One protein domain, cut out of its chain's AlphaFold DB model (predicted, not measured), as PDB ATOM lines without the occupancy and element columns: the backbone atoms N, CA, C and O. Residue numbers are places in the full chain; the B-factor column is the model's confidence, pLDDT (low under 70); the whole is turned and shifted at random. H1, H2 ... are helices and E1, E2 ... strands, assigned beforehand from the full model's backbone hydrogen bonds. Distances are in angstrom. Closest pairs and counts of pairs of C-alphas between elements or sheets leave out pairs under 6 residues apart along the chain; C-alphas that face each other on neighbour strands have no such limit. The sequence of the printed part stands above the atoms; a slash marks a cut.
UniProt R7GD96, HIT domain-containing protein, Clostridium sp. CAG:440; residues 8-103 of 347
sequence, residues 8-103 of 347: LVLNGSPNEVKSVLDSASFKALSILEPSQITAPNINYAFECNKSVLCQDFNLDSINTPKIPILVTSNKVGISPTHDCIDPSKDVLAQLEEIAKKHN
ATOM      1  N   LEU A   8     338.906 212.999 223.868       97.56
ATOM      2  CA  LEU A   8     339.223 212.222 222.674       97.56
ATOM      3  C   LEU A   8     338.519 212.894 221.490       97.56
ATOM      4  O   LEU A   8     337.289 212.988 221.469       97.56
ATOM      5  N   VAL A   9     339.294 213.408 220.537       96.88
ATOM      6  CA  VAL A   9     338.780 214.278 219.474       96.88
ATOM      7  C   VAL A   9     339.005 213.646 218.109       96.88
ATOM      8  O   VAL A   9     340.141 213.468 217.672       96.88
ATOM      9  N   LEU A  10     337.908 213.313 217.437       96.94
ATOM     10  CA  LEU A  10     337.903 212.661 216.135       96.94
ATOM     11  C   LEU A  10     338.051 213.688 215.006       96.94
ATOM     12  O   LEU A  10     337.283 214.645 214.915       96.94
ATOM     13  N   ASN A  11     339.009 213.443 214.114       94.00
ATOM     14  CA  ASN A  11     339.269 214.229 212.911       94.00
ATOM     15  C   ASN A  11     339.126 213.324 211.690       94.00
ATOM     16  O   ASN A  11     339.758 212.277 211.654       94.00
ATOM     17  N   GLY A  12     338.334 213.690 210.688       91.81
ATOM     18  CA  GLY A  12     338.131 212.852 209.502       91.81
ATOM     19  C   GLY A  12     336.947 213.320 208.670       91.81
ATOM     20  O   GLY A  12     336.428 214.417 208.886       91.81
ATOM     21  N   SER A  13     336.500 212.496 207.720       91.62
ATOM     22  CA  SER A  13     335.280 212.818 206.978       91.62
ATOM     23  C   SER A  13     334.053 212.772 207.911       91.62
ATOM     24  O   SER A  13     333.985 211.898 208.783       91.62
ATOM     25  N   PRO A  14     333.053 213.663 207.747       91.06
ATOM     26  CA  PRO A  14     331.900 213.716 208.653       91.06
ATOM     27  C   PRO A  14     331.149 212.384 208.796       91.06
ATOM     28  O   PRO A  14     330.725 212.022 209.891       91.06
ATOM     29  N   ASN A  15     331.022 211.626 207.703       91.75
ATOM     30  CA  ASN A  15     330.327 210.337 207.703       91.75
ATOM     31  C   ASN A  15     331.101 209.259 208.473       91.75
ATOM     32  O   ASN A  15     330.503 208.484 209.217       91.75
ATOM     33  N   GLU A  16     332.424 209.211 208.315       93.69
ATOM     34  CA  GLU A  16     333.263 208.246 209.027       93.69
ATOM     35  C   GLU A  16     333.338 208.566 210.521       93.69
ATOM     36  O   GLU A  16     333.195 207.666 211.347       93.69
ATOM     37  N   VAL A  17     333.498 209.846 210.879       95.12
ATOM     38  CA  VAL A  17     333.490 210.295 212.279       95.12
ATOM     39  C   VAL A  17     332.173 209.921 212.950       95.12
ATOM     40  O   VAL A  17     332.187 209.336 214.032       95.12
ATOM     41  N   LYS A  18     331.041 210.184 212.289       94.31
ATOM     42  CA  LYS A  18     329.725 209.807 212.806       94.31
ATOM     43  C   LYS A  18     329.601 208.297 213.033       94.31
ATOM     44  O   LYS A  18     329.157 207.888 214.097       94.31
ATOM     45  N   SER A  19     330.067 207.475 212.091       94.12
ATOM     46  CA  SER A  19     330.076 206.010 212.244       94.12
ATOM     47  C   SER A  19     330.841 205.552 213.497       94.12
ATOM     48  O   SER A  19     330.393 204.661 214.225       94.12
ATOM     49  N   VAL A  20     331.977 206.196 213.795       95.81
ATOM     50  CA  VAL A  20     332.758 205.921 215.012       95.81
ATOM     51  C   VAL A  20     332.005 206.353 216.273       95.81
ATOM     52  O   VAL A  20     331.964 205.581 217.231       95.81
ATOM     53  N   LEU A  21     331.398 207.547 216.280       95.88
ATOM     54  CA  LEU A  21     330.603 208.043 217.413       95.88
ATOM     55  C   LEU A  21     329.410 207.123 217.712       95.88
ATOM     56  O   LEU A  21     329.233 206.724 218.862       95.88
ATOM     57  N   ASP A  22     328.670 206.712 216.678       93.69
ATOM     58  CA  ASP A  22     327.518 205.806 216.781       93.69
ATOM     59  C   ASP A  22     327.919 204.417 217.314       93.69
ATOM     60  O   ASP A  22     327.157 203.758 218.028       93.69
ATOM     61  N   SER A  23     329.137 203.966 216.996       92.50
ATOM     62  CA  SER A  23     329.668 202.674 217.443       92.50
ATOM     63  C   SER A  23     330.228 202.711 218.869       92.50
ATOM     64  O   SER A  23     330.237 201.688 219.559       92.50
ATOM     65  N   ALA A  24     330.721 203.862 219.334       92.38
ATOM     66  CA  ALA A  24     331.441 203.992 220.596       92.38
ATOM     67  C   ALA A  24     330.521 203.795 221.814       92.38
ATOM     68  O   ALA A  24     329.704 204.642 222.173       92.38
ATOM     69  N   SER A  25     330.690 202.670 222.515       90.81
ATOM     70  CA  SER A  25     329.754 202.256 223.565       90.81
ATOM     71  C   SER A  25     330.467 201.771 224.824       90.81
ATOM     72  O   SER A  25     330.452 200.587 225.154       90.81
ATOM     73  N   PHE A  26     331.071 202.707 225.560       93.19
ATOM     74  CA  PHE A  26     331.796 202.429 226.803       93.19
ATOM     75  C   PHE A  26     331.252 203.211 228.004       93.19
ATOM     76  O   PHE A  26     330.723 204.314 227.861       93.19
ATOM     77  N   LYS A  27     331.344 202.634 229.207       91.94
ATOM     78  CA  LYS A  27     330.725 203.183 230.430       91.94
ATOM     79  C   LYS A  27     331.365 204.482 230.928       91.94
ATOM     80  O   LYS A  27     330.645 205.294 231.511       91.94
ATOM     81  N   ALA A  28     332.661 204.689 230.691       94.69
ATOM     82  CA  ALA A  28     333.371 205.908 231.077       94.69
ATOM     83  C   ALA A  28     333.444 206.952 229.951       94.69
ATOM     84  O   ALA A  28     334.124 207.962 230.115       94.69
ATOM     85  N   LEU A  29     332.763 206.731 228.818       96.25
ATOM     86  CA  LEU A  29     332.696 207.688 227.715       96.25
ATOM     87  C   LEU A  29     331.332 208.376 227.635       96.25
ATOM     88  O   LEU A  29     330.278 207.729 227.618       96.25
ATOM     89  N   SER A  30     331.376 209.701 227.532       97.00
ATOM     90  CA  SER A  30     330.263 210.534 227.082       97.00
ATOM     91  C   SER A  30     330.492 210.892 225.619       97.00
ATOM     92  O   SER A  30     331.478 211.549 225.290       97.00
ATOM     93  N   ILE A  31     329.595 210.433 224.750       97.00
ATOM     94  CA  ILE A  31     329.623 210.761 223.324       97.00
ATOM     95  C   ILE A  31     328.853 212.067 223.147       97.00
ATOM     96  O   ILE A  31     327.710 212.147 223.601       97.00
ATOM     97  N   LEU A  32     329.484 213.082 222.558       96.62
ATOM     98  CA  LEU A  32     328.835 214.359 222.259       96.62
ATOM     99  C   LEU A  32     328.754 214.553 220.747       96.62
ATOM    100  O   LEU A  32     329.777 214.678 220.071       96.62
ATOM    101  N   GLU A  33     327.525 214.621 220.245       93.00
ATOM    102  CA  GLU A  33     327.236 215.009 218.867       93.00
ATOM    103  C   GLU A  33     327.607 216.478 218.623       93.00
ATOM    104  O   GLU A  33     327.639 217.255 219.580       93.00
ATOM    105  N   PRO A  34     327.822 216.912 217.366       90.50
ATOM    106  CA  PRO A  34     328.260 218.273 217.036       90.50
ATOM    107  C   PRO A  34     327.482 219.391 217.747       90.50
ATOM    108  O   PRO A  34     328.071 220.346 218.244       90.50
ATOM    109  N   SER A  35     326.156 219.254 217.850       91.94
ATOM    110  CA  SER A  35     325.270 220.224 218.510       91.94
ATOM    111  C   SER A  35     325.360 220.221 220.040       91.94
ATOM    112  O   SER A  35     324.883 221.146 220.693       91.94
ATOM    113  N   GLN A  36     325.957 219.185 220.625       95.50
ATOM    114  CA  GLN A  36     326.117 218.999 222.063       95.50
ATOM    115  C   GLN A  36     327.508 219.404 222.555       95.50
ATOM    116  O   GLN A  36     327.712 219.456 223.771       95.50
ATOM    117  N   ILE A  37     328.456 219.693 221.657       95.38
ATOM    118  CA  ILE A  37     329.818 220.094 222.020       95.38
ATOM    119  C   ILE A  37     329.785 221.519 222.573       95.38
ATOM    120  O   ILE A  37     329.921 222.511 221.863       95.38
ATOM    121  N   THR A  38     329.572 221.611 223.880       95.62
ATOM    122  CA  THR A  38     329.533 222.863 224.632       95.62
ATOM    123  C   THR A  38     330.346 222.697 225.909       95.62
ATOM    124  O   THR A  38     330.456 221.588 226.444       95.62
ATOM    125  N   ALA A  39     330.898 223.794 226.432       95.31
ATOM    126  CA  ALA A  39     331.649 223.740 227.682       95.31
ATOM    127  C   ALA A  39     330.836 223.168 228.864       95.31
ATOM    128  O   ALA A  39     331.371 222.310 229.564       95.31
ATOM    129  N   PRO A  40     329.545 223.525 229.057       96.25
ATOM    130  CA  PRO A  40     328.712 222.895 230.081       96.25
ATOM    131  C   PRO A  40     328.597 221.373 229.941       96.25
ATOM    132  O   PRO A  40     328.742 220.665 230.932       96.25
ATOM    133  N   ASN A  41     328.397 220.848 228.728       97.00
ATOM    134  CA  ASN A  41     328.247 219.402 228.524       97.00
ATOM    135  C   ASN A  41     329.562 218.641 228.736       97.00
ATOM    136  O   ASN A  41     329.556 217.548 229.305       97.00
ATOM    137  N   ILE A  42     330.692 219.220 228.317       97.00
ATOM    138  CA  ILE A  42     332.025 218.659 228.577       97.00
ATOM    139  C   ILE A  42     332.301 218.637 230.085       97.00
ATOM    140  O   ILE A  42     332.690 217.603 230.630       97.00
ATOM    141  N   ASN A  43     332.038 219.748 230.777       95.19
ATOM    142  CA  ASN A  43     332.227 219.845 232.223       95.19
ATOM    143  C   ASN A  43     331.325 218.861 232.974       95.19
ATOM    144  O   ASN A  43     331.805 218.161 233.860       95.19
ATOM    145  N   TYR A  44     330.066 218.711 232.560       95.75
ATOM    146  CA  TYR A  44     329.155 217.725 233.138       95.75
ATOM    147  C   TYR A  44     329.662 216.284 232.965       95.75
ATOM    148  O   TYR A  44     329.617 215.486 233.904       95.75
ATOM    149  N   ALA A  45     330.195 215.932 231.788       96.69
ATOM    150  CA  ALA A  45     330.819 214.626 231.582       96.69
ATOM    151  C   ALA A  45     331.998 214.412 232.547       96.69
ATOM    152  O   ALA A  45     332.127 213.340 233.140       96.69
ATOM    153  N   PHE A  46     332.818 215.442 232.753       95.44
ATOM    154  CA  PHE A  46     333.950 215.403 233.674       95.44
ATOM    155  C   PHE A  46     333.531 215.297 235.144       95.44
ATOM    156  O   PHE A  46     334.152 214.537 235.882       95.44
ATOM    157  N   GLU A  47     332.479 216.000 235.563       94.00
ATOM    158  CA  GLU A  47     331.856 215.870 236.890       94.00
ATOM    159  C   GLU A  47     331.284 214.466 237.115       94.00
ATOM    160  O   GLU A  47     331.365 213.910 238.208       94.00
ATOM    161  N   CYS A  48     330.774 213.841 236.053       95.44
ATOM    162  CA  CYS A  48     330.345 212.446 236.048       95.44
ATOM    163  C   CYS A  48     331.510 211.445 235.961       95.44
ATOM    164  O   CYS A  48     331.274 210.253 235.750       95.44
ATOM    165  N   ASN A  49     332.757 211.900 236.104       96.06
ATOM    166  CA  ASN A  49     333.962 211.087 236.003       96.06
ATOM    167  C   ASN A  49     334.116 210.338 234.659       96.06
ATOM    168  O   ASN A  49     334.634 209.222 234.600       96.06
ATOM    169  N   LYS A  50     333.657 210.938 233.557       96.38
ATOM    170  CA  LYS A  50     333.739 210.365 232.207       96.38
ATOM    171  C   LYS A  50     334.713 211.151 231.343       96.38
ATOM    172  O   LYS A  50     334.862 212.355 231.508       96.38
ATOM    173  N   SER A  51     335.374 210.474 230.413       97.25
ATOM    174  CA  SER A  51     336.038 211.137 229.286       97.25
ATOM    175  C   SER A  51     334.999 211.464 228.204       97.25
ATOM    176  O   SER A  51     333.923 210.861 228.161       97.25
ATOM    177  N   VAL A  52     335.302 212.424 227.338       98.06
ATOM    178  CA  VAL A  52     334.443 212.819 226.216       98.06
ATOM    179  C   VAL A  52     335.030 212.278 224.920       98.06
ATOM    180  O   VAL A  52     336.237 212.383 224.709       98.06
ATOM    181  N   LEU A  53     334.174 211.729 224.060       98.12
ATOM    182  CA  LEU A  53     334.484 211.437 222.662       98.12
ATOM    183  C   LEU A  53     333.581 212.302 221.778       98.12
ATOM    184  O   LEU A  53     332.361 212.285 221.937       98.12
ATOM    185  N   CYS A  54     334.176 213.077 220.880       97.12
ATOM    186  CA  CYS A  54     333.448 213.992 220.001       97.12
ATOM    187  C   CYS A  54     334.250 214.280 218.726       97.12
ATOM    188  O   CYS A  54     335.434 213.949 218.651       97.12
ATOM    189  N   GLN A  55     333.614 214.886 217.722       95.00
ATOM    190  CA  GLN A  55     334.337 215.449 216.574       95.00
ATOM    191  C   GLN A  55     335.161 216.678 216.984       95.00
ATOM    192  O   GLN A  55     334.882 217.281 218.020       95.00
ATOM    193  N   ASP A  56     336.134 217.083 216.166       89.88
ATOM    194  CA  ASP A  56     336.877 218.322 216.419       89.88
ATOM    195  C   ASP A  56     335.984 219.565 216.471       89.88
ATOM    196  O   ASP A  56     334.926 219.662 215.844       89.88
ATOM    197  N   PHE A  57     336.408 220.500 217.311       89.38
ATOM    198  CA  PHE A  57     335.651 221.674 217.717       89.38
ATOM    199  C   PHE A  57     336.599 222.819 218.051       89.38
ATOM    200  O   PHE A  57     337.739 222.593 218.447       89.38
ATOM    201  N   ASN A  58     336.124 224.058 217.987       86.69
ATOM    202  CA  ASN A  58     336.884 225.204 218.474       86.69
ATOM    203  C   ASN A  58     336.165 225.822 219.681       86.69
ATOM    204  O   ASN A  58     335.088 226.394 219.525       86.69
ATOM    205  N   LEU A  59     336.721 225.633 220.882       83.25
ATOM    206  CA  LEU A  59     336.185 226.166 222.137       83.25
ATOM    207  C   LEU A  59     337.334 226.677 223.009       83.25
ATOM    208  O   LEU A  59     338.008 225.889 223.672       83.25
ATOM    209  N   ASP A  60     337.494 227.997 223.063       79.75
ATOM    210  CA  ASP A  60     338.553 228.654 223.843       79.75
ATOM    211  C   ASP A  60     338.394 228.467 225.362       79.75
ATOM    212  O   ASP A  60     339.345 228.614 226.123       79.75
ATOM    213  N   SER A  61     337.192 228.123 225.833       84.50
ATOM    214  CA  SER A  61     336.880 227.980 227.261       84.50
ATOM    215  C   SER A  61     337.309 226.643 227.882       84.50
ATOM    216  O   SER A  61     337.093 226.436 229.076       84.50
ATOM    217  N   ILE A  62     337.834 225.697 227.096       84.38
ATOM    218  CA  ILE A  62     338.210 224.359 227.569       84.38
ATOM    219  C   ILE A  62     339.734 224.224 227.602       84.38
ATOM    220  O   ILE A  62     340.383 224.089 226.572       84.38
ATOM    221  N   ASN A  63     340.296 224.194 228.813       84.00
ATOM    222  CA  ASN A  63     341.747 224.114 229.040       84.00
ATOM    223  C   ASN A  63     342.302 222.677 229.055       84.00
ATOM    224  O   ASN A  63     343.504 222.479 229.240       84.00
ATOM    225  N   THR A  64     341.452 221.660 228.904       87.75
ATOM    226  CA  THR A  64     341.894 220.260 228.872       87.75
ATOM    227  C   THR A  64     342.550 219.953 227.520       87.75
ATOM    228  O   THR A  64     341.928 220.204 226.488       87.75
ATOM    229  N   PRO A  65     343.768 219.379 227.485       91.19
ATOM    230  CA  PRO A  65     344.410 218.995 226.231       91.19
ATOM    231  C   PRO A  65     343.566 218.001 225.429       91.19
ATOM    232  O   PRO A  65     343.025 217.036 225.976       91.19
ATOM    233  N   LYS A  66     343.483 218.230 224.117       93.94
ATOM    234  CA  LYS A  66     342.829 217.320 223.174       93.94
ATOM    235  C   LYS A  66     343.767 216.174 222.807       93.94
ATOM    236  O   LYS A  66     344.946 216.398 222.544       93.94
ATOM    237  N   ILE A  67     343.215 214.972 222.714       95.44
ATOM    238  CA  ILE A  67     343.879 213.791 222.168       95.44
ATOM    239  C   ILE A  67     343.316 213.579 220.760       95.44
ATOM    240  O   ILE A  67     342.186 213.097 220.631       95.44
ATOM    241  N   PRO A  68     344.041 214.003 219.710       95.12
ATOM    242  CA  PRO A  68     343.551 213.909 218.345       95.12
ATOM    243  C   PRO A  68     343.604 212.461 217.855       95.12
ATOM    244  O   PRO A  68     344.626 211.789 217.975       95.12
ATOM    245  N   ILE A  69     342.508 212.001 217.262       96.56
ATOM    246  CA  ILE A  69     342.381 210.679 216.653       96.56
ATOM    247  C   ILE A  69     341.909 210.870 215.215       96.56
ATOM    248  O   ILE A  69     340.855 211.454 214.969       96.56
ATOM    249  N   LEU A  70     342.690 210.379 214.259       95.12
ATOM    250  CA  LEU A  70     342.360 210.451 212.840       95.12
ATOM    251  C   LEU A  70     341.436 209.292 212.444       95.12
ATOM    252  O   LEU A  70     341.776 208.126 212.628       95.12
ATOM    253  N   VAL A  71     340.284 209.593 211.859       95.38
ATOM    254  CA  VAL A  71     339.334 208.605 211.347       95.38
ATOM    255  C   VAL A  71     339.505 208.493 209.837       95.38
ATOM    256  O   VAL A  71     339.292 209.466 209.117       95.38
ATOM    257  N   THR A  72     339.934 207.322 209.366       91.81
ATOM    258  CA  THR A  72     340.186 207.058 207.941       91.81
ATOM    259  C   THR A  72     340.314 205.561 207.677       91.81
ATOM    260  O   THR A  72     341.010 204.849 208.404       91.81
ATOM    261  N   SER A  73     339.697 205.076 206.597       85.62
ATOM    262  CA  SER A  73     339.944 203.719 206.085       85.62
ATOM    263  C   SER A  73     341.282 203.582 205.342       85.62
ATOM    264  O   SER A  73     341.777 202.474 205.127       85.62
ATOM    265  N   ASN A  74     341.900 204.702 204.955       83.12
ATOM    266  CA  ASN A  74     343.150 204.730 204.210       83.12
ATOM    267  C   ASN A  74     344.316 205.148 205.113       83.12
ATOM    268  O   ASN A  74     344.413 206.305 205.521       83.12
ATOM    269  N   LYS A  75     345.224 204.201 205.388       76.62
ATOM    270  CA  LYS A  75     346.422 204.419 206.215       76.62
ATOM    271  C   LYS A  75     347.670 204.848 205.431       76.62
ATOM    272  O   LYS A  75     348.733 205.020 206.025       76.62
ATOM    273  N   VAL A  76     347.574 205.014 204.110       78.12
ATOM    274  CA  VAL A  76     348.723 205.390 203.272       78.12
ATOM    275  C   VAL A  76     349.241 206.775 203.673       78.12
ATOM    276  O   VAL A  76     348.494 207.746 203.690       78.12
ATOM    277  N   GLY A  77     350.536 206.862 203.994       74.19
ATOM    278  CA  GLY A  77     351.207 208.121 204.342       74.19
ATOM    279  C   GLY A  77     350.969 208.620 205.773       74.19
ATOM    280  O   GLY A  77     351.502 209.664 206.139       74.19
ATOM    281  N   ILE A  78     350.215 207.887 206.597       77.69
ATOM    282  CA  ILE A  78     349.982 208.250 208.000       77.69
ATOM    283  C   ILE A  78     351.124 207.713 208.860       77.69
ATOM    284  O   ILE A  78     351.450 206.525 208.818       77.69
ATOM    285  N   SER A  79     351.734 208.592 209.658       75.12
ATOM    286  CA  SER A  79     352.793 208.195 210.590       75.12
ATOM    287  C   SER A  79     352.263 207.180 211.616       75.12
ATOM    288  O   SER A  79     351.206 207.431 212.202       75.12
ATOM    289  N   PRO A  80     353.020 206.113 211.945       71.31
ATOM    290  CA  PRO A  80     352.652 205.143 212.985       71.31
ATOM    291  C   PRO A  80     352.412 205.759 214.370       71.31
ATOM    292  O   PRO A  80     351.827 205.125 215.245       71.31
ATOM    293  N   THR A  81     352.893 206.984 214.598       75.81
ATOM    294  CA  THR A  81     352.728 207.695 215.868       75.81
ATOM    295  C   THR A  81     351.331 208.286 216.061       75.81
ATOM    296  O   THR A  81     350.937 208.494 217.211       75.81
ATOM    297  N   HIS A  82     350.585 208.533 214.976       84.06
ATOM    298  CA  HIS A  82     349.232 209.084 215.047       84.06
ATOM    299  C   HIS A  82     348.243 208.022 215.519       84.06
ATOM    300  O   HIS A  82     348.257 206.885 215.046       84.06
ATOM    301  N   ASP A  83     347.350 208.407 216.425       94.25
ATOM    302  CA  ASP A  83     346.207 207.572 216.770       94.25
ATOM    303  C   ASP A  83     345.198 207.610 215.632       94.25
ATOM    304  O   ASP A  83     344.826 208.680 215.147       94.25
ATOM    305  N   CYS A  84     344.784 206.432 215.176       94.62
ATOM    306  CA  CYS A  84     343.922 206.307 214.015       94.62
ATOM    307  C   CYS A  84     342.877 205.213 214.218       94.62
ATOM    308  O   CYS A  84     343.205 204.120 214.679       94.62
ATOM    309  N   ILE A  85     341.638 205.509 213.825       96.00
ATOM    310  CA  ILE A  85     340.527 204.561 213.780       96.00
ATOM    311  C   ILE A  85     340.135 204.349 212.320       96.00
ATOM    312  O   ILE A  85     339.768 205.286 211.616       96.00
ATOM    313  N   ASP A  86     340.190 203.095 211.887       94.94
ATOM    314  CA  ASP A  86     339.608 202.644 210.630       94.94
ATOM    315  C   ASP A  86     338.138 202.263 210.885       94.94
ATOM    316  O   ASP A  86     337.889 201.264 211.573       94.94
ATOM    317  N   PRO A  87     337.163 203.040 210.370       94.19
ATOM    318  CA  PRO A  87     335.741 202.816 210.629       94.19
ATOM    319  C   PRO A  87     335.209 201.532 209.976       94.19
ATOM    320  O   PRO A  87     334.101 201.109 210.293       94.19
ATOM    321  N   SER A  88     335.970 200.903 209.071       92.31
ATOM    322  CA  SER A  88     335.606 199.623 208.450       92.31
ATOM    323  C   SER A  88     335.982 198.397 209.297       92.31
ATOM    324  O   SER A  88     335.628 197.271 208.948       92.31
ATOM    325  N   LYS A  89     336.708 198.601 210.403       93.75
ATOM    326  CA  LYS A  89     337.196 197.552 211.311       93.75
ATOM    327  C   LYS A  89     336.514 197.639 212.675       93.75
ATOM    328  O   LYS A  89     335.611 198.442 212.883       93.75
ATOM    329  N   ASP A  90     336.945 196.805 213.622       93.56
ATOM    330  CA  ASP A  90     336.444 196.851 214.999       93.56
ATOM    331  C   ASP A  90     336.828 198.186 215.660       93.56
ATOM    332  O   ASP A  90     337.956 198.393 216.115       93.56
ATOM    333  N   VAL A  91     335.883 199.127 215.666       94.62
ATOM    334  CA  VAL A  91     336.036 200.460 216.259       94.62
ATOM    335  C   VAL A  91     336.251 200.373 217.771       94.62
ATOM    336  O   VAL A  91     337.039 201.139 218.323       94.62
ATOM    337  N   LEU A  92     335.580 199.437 218.452       94.38
ATOM    338  CA  LEU A  92     335.669 199.306 219.905       94.38
ATOM    339  C   LEU A  92     337.057 198.816 220.321       94.38
ATOM    340  O   LEU A  92     337.654 199.401 221.221       94.38
ATOM    341  N   ALA A  93     337.594 197.804 219.637       94.50
ATOM    342  CA  ALA A  93     338.950 197.320 219.892       94.50
ATOM    343  C   ALA A  93     340.008 198.409 219.631       94.50
ATOM    344  O   ALA A  93     340.908 198.610 220.442       94.50
ATOM    345  N   GLN A  94     339.863 199.177 218.545       96.12
ATOM    346  CA  GLN A  94     340.773 200.289 218.244       96.12
ATOM    347  C   GLN A  94     340.714 201.396 219.314       96.12
ATOM    348  O   GLN A  94     341.750 201.925 219.715       96.12
ATOM    349  N   LEU A  95     339.522 201.726 219.829       96.25
ATOM    350  CA  LEU A  95     339.370 202.665 220.949       96.25
ATOM    351  C   LEU A  95     340.025 202.143 222.236       96.25
ATOM    352  O   LEU A  95     340.656 202.923 222.947       96.25
ATOM    353  N   GLU A  96     339.911 200.845 222.533       95.19
ATOM    354  CA  GLU A  96     340.578 200.205 223.677       95.19
ATOM    355  C   GLU A  96     342.110 200.284 223.563       95.19
ATOM    356  O   GLU A  96     342.785 200.603 224.546       95.19
ATOM    357  N   GLU A  97     342.669 200.057 222.370       95.19
ATOM    358  CA  GLU A  97     344.110 200.171 222.106       95.19
ATOM    359  C   GLU A  97     344.622 201.605 222.285       95.19
ATOM    360  O   GLU A  97     345.617 201.826 222.983       95.19
ATOM    361  N   ILE A  98     343.916 202.589 221.716       95.88
ATOM    362  CA  ILE A  98     344.248 204.011 221.870       95.88
ATOM    363  C   ILE A  98     344.149 204.414 223.346       95.88
ATOM    364  O   ILE A  98     345.073 205.020 223.892       95.88
ATOM    365  N   ALA A  99     343.071 204.031 224.034       95.25
ATOM    366  CA  ALA A  99     342.908 204.310 225.457       95.25
ATOM    367  C   ALA A  99     344.046 203.702 226.288       95.25
ATOM    368  O   ALA A  99     344.599 204.375 227.158       95.25
ATOM    369  N   LYS A 100     344.461 202.463 225.991       93.00
ATOM    370  CA  LYS A 100     345.601 201.811 226.649       93.00
ATOM    371  C   LYS A 100     346.906 202.573 226.414       93.00
ATOM    372  O   LYS A 100     347.630 202.809 227.381       93.00
ATOM    373  N   LYS A 101     347.189 202.994 225.174       93.94
ATOM    374  CA  LYS A 101     348.378 203.790 224.814       93.94
ATOM    375  C   LYS A 101     348.459 205.099 225.609       93.94
ATOM    376  O   LYS A 101     349.542 205.477 226.041       93.94
ATOM    377  N   HIS A 102     347.318 205.747 225.847       94.12
ATOM    378  CA  HIS A 102     347.229 207.011 226.593       94.12
ATOM    379  C   HIS A 102     346.957 206.849 228.095       94.12
ATOM    380  O   HIS A 102     346.776 207.843 228.797       94.12
ATOM    381  N   ASN A 103     346.938 205.616 228.616       92.62
ATOM    382  CA  ASN A 103     346.608 205.316 230.014       92.62
ATOM    383  C   ASN A 103     345.234 205.883 230.456       92.62
ATOM    384  O   ASN A 103     345.074 206.407 231.564       92.62
TER     385      ASN A 103
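AT A GLANCE: This is residues 8 to 103 of the 347 residues of the protein "HIT domain-containing protein" of Clostridium sp. CAG:440 (UniProt R7GD96). A strongly twisted sheet of five parallel strands has helices over both faces, in three layers: H1 and H3 over one face, H2 over the other. H2 covers E2 and E3 towards one edge, H3 covers E5 at the other edge, and H1 packs on the sheet between, meeting H3 only at their ends. The 96 printed residues hold three named helices and five named strands, along the chain E1 H1 E2 H2 E3 E4 E5 H3; the sheet's order is E2 E3 E1 E4 E5, and the class is mixed, helices and strands. The whole is compact, with a radius of gyration of the C-alphas of 13.0 A, yet only just elongated, with spans of 37 by 24 by 23 A.

HOW THE PARTS SIT: Look first at E1, residues 8 to 12, an inner strand between E3, residues 51 to 55, and E4, residues 66 to 71. N 10 and O 54 are 2.8 A apart, and N 9 and O 67 are 2.9 A apart, both within hydrogen-bond range. At one edge, E2, residues 29 to 32, pairs with E3 through N 30 and O 51, 2.9 A; at the other, E5, residues 83 to 85, pairs with E4 through N 70 and O 83, 2.9 A. H1, residues 14 to 23, is on the sheet, its closest C-alphas to E4 being those of Val 17 and Val 71, 6.2 A. H3, residues 91 to 101, is on the same face as H1, at a height over the sheet of 8.3 A, and comes closest to E5 at the C-alphas of Ile 85 and Gln 94, 6.2 A. H1 and H3 only just touch, only at their ends, with 3 pairs of C-alphas within 8 A, the closest Val 20 and Val 91 at 6.5 A; their lines are about perpendicular, at 85 degrees. On the opposite face, H2, residues 39 to 47, lies over E2 and E3 at a height over the sheet of 9.6 A; its C-alpha of Ala 45 is 6.1 A from that of Ser 30. H2 and H3 are apart. E2, H2, E3 form a strand-helix-strand unit, two parallel neighbours joined through a helix; E1, H1, E2 form a split one, with E3 between its strands; both crossovers are right-handed. In H1, H2 and H3 every O i to N i+4 pair is within hydrogen-bond range.

IN THESE COORDINATES: Find C-alpha 8 at (339.223, 212.222, 222.674), where E1 begins; it runs 13.2 A. H1 runs 14.3 A, H2 12.1 A, E3 13.5 A and E4 15.1 A; E2 and E5 are shorter. H3 runs 15.4 A from C-alpha 91 at (336.036, 200.460, 216.259) to C-alpha 101 at (348.378, 203.790, 224.814).

THE WHOLE: The C-alphas farthest apart are those of Glu 47 and Val 76, 39.0 A. The printed part has no cut, and the link from E4 to E5, 11 residues, is long. The mean pLDDT of the printed part is 92.1, and no printed residue is under 70.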